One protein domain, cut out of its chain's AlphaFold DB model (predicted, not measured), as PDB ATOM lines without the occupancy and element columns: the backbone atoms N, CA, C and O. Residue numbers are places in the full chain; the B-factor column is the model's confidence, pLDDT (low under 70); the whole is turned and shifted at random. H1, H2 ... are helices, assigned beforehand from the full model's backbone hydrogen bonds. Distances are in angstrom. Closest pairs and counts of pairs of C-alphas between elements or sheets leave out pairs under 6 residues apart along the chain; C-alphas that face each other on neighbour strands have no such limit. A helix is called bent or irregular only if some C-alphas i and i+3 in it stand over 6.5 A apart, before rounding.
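Overview. This is residues 116 to 155 of the 161 residues of the protein "Hypothetical protein" of Spumella elongata (UniProt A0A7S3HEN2). An open U of two helices: H1 makes one arm, a loose run of chain crosses the bottom, and the shorter, irregular H2 makes the other arm, with an empty gap between the arms. Before H1, an unnamed stretch, residues 116 to 124, lies beside that helix and turns into its start, while residues 140 to 155 stick out from the rest. The printed part has 40 residues with two named helices, H1 then H2, and no named strand, and its class is all helix. It is loose, with a radius of gyration of the C-alphas of 12.6 A, and flat, spanning 31 by 27 by 14 A.

Arrangement. H1, residues 125 to 138, and H2, residues 148 to 155, are apart, with no C-alpha of the one within 8 A of the other. They are joined by a short link of 9 residues. Residues 140 to 155, of which 148 to 155 belong to H2, stand free. In H1, 9 of 10 O i to N i+4 pairs are within hydrogen-bond range; in H2, 0 of 4 are, and 1 of 5 O i to N i+3 pairs is.

Along the chain. The printed part begins at Cys 116, with its C-alpha at (84.786, 116.741, 27.919). H1 runs 20.3 A from C-alpha 125 at (90.890, 109.067, 15.229) to C-alpha 138 at (80.318, 125.153, 21.807). H2 runs 14.6 A, from Glu 148 to C-alpha 155 at (109.399, 119.582, 12.943). It is irregular: C-alphas 152 and 155 are 7.2 A apart.

Size, cuts and confidence. The C-alphas of Thr 123 and Glu 144, the two farthest apart, are 31.9 A from each other. The printed part has no cut. Its mean pLDDT is 76.0, and the model's confidence is low, under 70, at residues 118 to 122 and 148 to 155.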
ATOM      1  N   CYS A 116      83.892 117.870  28.078       76.75
ATOM      2  CA  CYS A 116      84.786 116.741  27.919       76.75
ATOM      3  C   CYS A 116      84.196 115.781  26.901       76.75
ATOM      4  O   CYS A 116      83.017 115.433  26.978       76.75
ATOM      5  N   LEU A 117      85.044 115.304  25.995       76.94
ATOM      6  CA  LEU A 117      84.720 114.136  25.197       76.94
ATOM      7  C   LEU A 117      84.624 112.940  26.155       76.94
ATOM      8  O   LEU A 117      85.595 112.655  26.864       76.94
ATOM      9  N   PRO A 118      83.461 112.278  26.276       67.06
ATOM     10  CA  PRO A 118      83.324 111.171  27.205       67.06
ATOM     11  C   PRO A 118      84.296 110.046  26.833       67.06
ATOM     12  O   PRO A 118      84.554 109.814  25.650       67.06
ATOM     13  N   PRO A 119      84.823 109.297  27.808       62.19
ATOM     14  CA  PRO A 119      85.689 108.164  27.513       62.19
ATOM     15  C   PRO A 119      85.002 107.223  26.511       62.19
ATOM     16  O   PRO A 119      83.817 106.925  26.652       62.19
ATOM     17  N   ARG A 120      85.738 106.780  25.482       67.56
ATOM     18  CA  ARG A 120      85.218 105.963  24.364       67.56
ATOM     19  C   ARG A 120      84.212 106.660  23.443       67.56
ATOM     20  O   ARG A 120      83.425 105.972  22.797       67.56
ATOM     21  N   THR A 121      84.223 107.992  23.332       64.75
ATOM     22  CA  THR A 121      83.329 108.646  22.358       64.75
ATOM     23  C   THR A 121      83.619 108.216  20.930       64.75
ATOM     24  O   THR A 121      82.698 108.225  20.127       64.75
ATOM     25  N   ALA A 122      84.861 107.867  20.608       67.56
ATOM     26  CA  ALA A 122      85.280 107.567  19.253       67.56
ATOM     27  C   ALA A 122      85.881 106.167  19.146       67.56
ATOM     28  O   ALA A 122      86.639 105.723  20.010       67.56
ATOM     29  N   THR A 123      85.535 105.482  18.061       76.44
ATOM     30  CA  THR A 123      86.102 104.181  17.684       76.44
ATOM     31  C   THR A 123      87.402 104.324  16.894       76.44
ATOM     32  O   THR A 123      88.165 103.366  16.788       76.44
ATOM     33  N   ASN A 124      87.649 105.513  16.339       84.88
ATOM     34  CA  ASN A 124      88.803 105.846  15.514       84.88
ATOM     35  C   ASN A 124      89.158 107.340  15.636       84.88
ATOM     36  O   ASN A 124      88.369 108.140  16.135       84.88
ATOM     37  N   GLU A 125      90.344 107.705  15.154       85.38
ATOM     38  CA  GLU A 125      90.890 109.067  15.229       85.38
ATOM     39  C   GLU A 125      90.036 110.105  14.489       85.38
ATOM     40  O   GLU A 125      89.788 111.183  15.017       85.38
ATOM     41  N   LYS A 126      89.498 109.761  13.312       87.06
ATOM     42  CA  LYS A 126      88.650 110.674  12.533       87.06
ATOM     43  C   LYS A 126      87.373 111.048  13.288       87.06
ATOM     44  O   LYS A 126      87.012 112.216  13.355       87.06
ATOM     45  N   GLU A 127      86.700 110.060  13.869       87.38
ATOM     46  CA  GLU A 127      85.495 110.281  14.673       87.38
ATOM     47  C   GLU A 127      85.800 111.107  15.934       87.38
ATOM     48  O   GLU A 127      84.973 111.914  16.360       87.38
ATOM     49  N   TYR A 128      86.980 110.914  16.532       85.94
ATOM     50  CA  TYR A 128      87.428 111.722  17.665       85.94
ATOM     51  C   TYR A 128      87.588 113.182  17.254       85.94
ATOM     52  O   TYR A 128      87.036 114.054  17.919       85.94
ATOM     53  N   GLU A 129      88.284 113.430  16.145       86.88
ATOM     54  CA  GLU A 129      88.529 114.774  15.632       86.88
ATOM     55  C   GLU A 129      87.218 115.490  15.288       86.88
ATOM     56  O   GLU A 129      87.003 116.619  15.714       86.88
ATOM     57  N   GLU A 130      86.279 114.823  14.610       88.94
ATOM     58  CA  GLU A 130      84.961 115.397  14.299       88.94
ATOM     59  C   GLU A 130      84.211 115.845  15.565       88.94
ATOM     60  O   GLU A 130      83.678 116.957  15.619       88.94
ATOM     61  N   LYS A 131      84.215 115.008  16.608       86.50
ATOM     62  CA  LYS A 131      83.580 115.311  17.900       86.50
ATOM     63  C   LYS A 131      84.332 116.378  18.685       86.50
ATOM     64  O   LYS A 131      83.710 117.191  19.366       86.50
ATOM     65  N   PHE A 132      85.657 116.389  18.601       87.38
ATOM     66  CA  PHE A 132      86.488 117.422  19.204       87.38
ATOM     67  C   PHE A 132      86.200 118.788  18.577       87.38
ATOM     68  O   PHE A 132      85.948 119.751  19.297       87.38
ATOM     69  N   GLN A 133      86.116 118.855  17.247       88.31
ATOM     70  CA  GLN A 133      85.746 120.070  16.522       88.31
ATOM     71  C   GLN A 133      84.314 120.525  16.830       88.31
ATOM     72  O   GLN A 133      84.048 121.723  16.883       88.31
ATOM     73  N   GLU A 134      83.372 119.602  17.049       88.88
ATOM     74  CA  GLU A 134      82.029 119.944  17.534       88.88
ATOM     75  C   GLU A 134      82.078 120.569  18.935       88.88
ATOM     76  O   GLU A 134      81.508 121.638  19.143       88.88
ATOM     77  N   LEU A 135      82.839 119.975  19.859       87.25
ATOM     78  CA  LEU A 135      83.026 120.511  21.209       87.25
ATOM     79  C   LEU A 135      83.646 121.917  21.191       87.25
ATOM     80  O   LEU A 135      83.207 122.782  21.945       87.25
ATOM     81  N   LEU A 136      84.628 122.164  20.320       88.25
ATOM     82  CA  LEU A 136      85.266 123.476  20.175       88.25
ATOM     83  C   LEU A 136      84.318 124.559  19.641       88.25
ATOM     84  O   LEU A 136      84.545 125.737  19.910       88.25
ATOM     85  N   LYS A 137      83.251 124.202  18.913       89.12
ATOM     86  CA  LYS A 137      82.231 125.181  18.489       89.12
ATOM     87  C   LYS A 137      81.426 125.699  19.677       89.12
ATOM     88  O   LYS A 137      81.137 126.890  19.734       89.12
ATOM     89  N   ASP A 138      81.085 124.811  20.605       87.81
ATOM     90  CA  ASP A 138      80.318 125.153  21.807       87.81
ATOM     91  C   ASP A 138      81.207 125.772  22.900       87.81
ATOM     92  O   ASP A 138      80.753 126.610  23.682       87.81
ATOM     93  N   PHE A 139      82.479 125.372  22.945       87.50
ATOM     94  CA  PHE A 139      83.471 125.796  23.932       87.50
ATOM     95  C   PHE A 139      84.774 126.207  23.229       87.50
ATOM     96  O   PHE A 139      85.750 125.449  23.257       87.50
ATOM     97  N   PRO A 140      84.807 127.386  22.581       87.00
ATOM     98  CA  PRO A 140      85.995 127.842  21.875       87.00
ATOM     99  C   PRO A 140      87.166 128.021  22.845       87.00
ATOM    100  O   PRO A 140      86.993 128.493  23.973       87.00
ATOM    101  N   CYS A 141      88.366 127.646  22.396       82.19
ATOM    102  CA  CYS A 141      89.594 127.920  23.134       82.19
ATOM    103  C   CYS A 141      89.761 129.445  23.259       82.19
ATOM    104  O   CYS A 141      89.707 130.118  22.229       82.19
ATOM    105  N   PRO A 142      89.930 130.012  24.468       84.75
ATOM    106  CA  PRO A 142      90.150 131.445  24.601       84.75
ATOM    107  C   PRO A 142      91.454 131.861  23.915       84.75
ATOM    108  O   PRO A 142      92.455 131.154  24.031       84.75
ATOM    109  N   ASP A 143      91.458 133.030  23.271       84.50
ATOM    110  CA  ASP A 143      92.600 133.531  22.489       84.50
ATOM    111  C   ASP A 143      93.913 133.561  23.294       84.50
ATOM    112  O   ASP A 143      94.982 133.306  22.755       84.50
ATOM    113  N   GLU A 144      93.834 133.794  24.607       82.56
ATOM    114  CA  GLU A 144      94.981 133.811  25.527       82.56
ATOM    115  C   GLU A 144      95.726 132.465  25.627       82.56
ATOM    116  O   GLU A 144      96.886 132.436  26.035       82.56
ATOM    117  N   TYR A 145      95.076 131.355  25.265       72.50
ATOM    118  CA  TYR A 145      95.670 130.014  25.228       72.50
ATOM    119  C   TYR A 145      96.165 129.617  23.831       72.50
ATOM    120  O   TYR A 145      96.762 128.553  23.677       72.50
ATOM    121  N   ILE A 146      95.910 130.437  22.810       75.38
ATOM    122  CA  ILE A 146      96.366 130.194  21.444       75.38
ATOM    123  C   ILE A 146      97.729 130.865  21.296       75.38
ATOM    124  O   ILE A 146      97.828 132.055  21.012       75.38
ATOM    125  N   ASN A 147      98.794 130.095  21.511       72.06
ATOM    126  CA  ASN A 147     100.145 130.548  21.216       72.06
ATOM    127  C   ASN A 147     100.532 130.060  19.816       72.06
ATOM    128  O   ASN A 147     100.684 128.858  19.601       72.06
ATOM    129  N   GLU A 148     100.656 130.974  18.851       65.69
ATOM    130  CA  GLU A 148     100.977 130.627  17.454       65.69
ATOM    131  C   GLU A 148     102.305 129.850  17.339       65.69
ATOM    132  O   GLU A 148     102.454 129.013  16.448       65.69
ATOM    133  N   ASP A 149     103.219 130.047  18.295       65.50
ATOM    134  CA  ASP A 149     104.507 129.353  18.377       65.50
ATOM    135  C   ASP A 149     104.392 127.868  18.792       65.50
ATOM    136  O   ASP A 149     105.246 127.064  18.413       65.50
ATOM    137  N   ASP A 150     103.338 127.455  19.513       61.91
ATOM    138  CA  ASP A 150     103.148 126.050  19.933       61.91
ATOM    139  C   ASP A 150     102.755 125.143  18.752       61.91
ATOM    140  O   ASP A 150     103.017 123.937  18.759       61.91
ATOM    141  N   PHE A 151     102.179 125.724  17.696       57.25
ATOM    142  CA  PHE A 151     101.829 125.013  16.463       57.25
ATOM    143  C   PHE A 151     103.035 124.776  15.539       57.25
ATOM    144  O   PHE A 151     102.917 124.024  14.573       57.25
ATOM    145  N   LEU A 152     104.201 125.369  15.834       48.59
ATOM    146  CA  LEU A 152     105.443 125.199  15.065       48.59
ATOM    147  C   LEU A 152     106.293 124.000  15.527       48.59
ATOM    148  O   LEU A 152     107.349 123.732  14.956       48.59
ATOM    149  N   LEU A 153     105.839 123.228  16.522       49.12
ATOM    150  CA  LEU A 153     106.520 122.012  16.999       49.12
ATOM    151  C   LEU A 153     106.345 120.781  16.083       49.12
ATOM    152  O   LEU A 153     106.702 119.669  16.470       49.12
ATOM    153  N   THR A 154     105.836 120.948  14.858       50.31
ATOM    154  CA  THR A 154     105.655 119.842  13.901       50.31
ATOM    155  C   THR A 154     106.949 119.338  13.253       50.31
ATOM    156  O   THR A 154     106.910 118.308  12.588       50.31
ATOM    157  N   ASP A 155     108.094 119.986  13.493       44.97
ATOM    158  CA  ASP A 155     109.399 119.582  12.943       44.97
ATOM    159  C   ASP A 155     110.325 118.914  13.982       44.97
ATOM    160  O   ASP A 155     111.552 119.019  13.913       44.97
TER     161      ASP A 155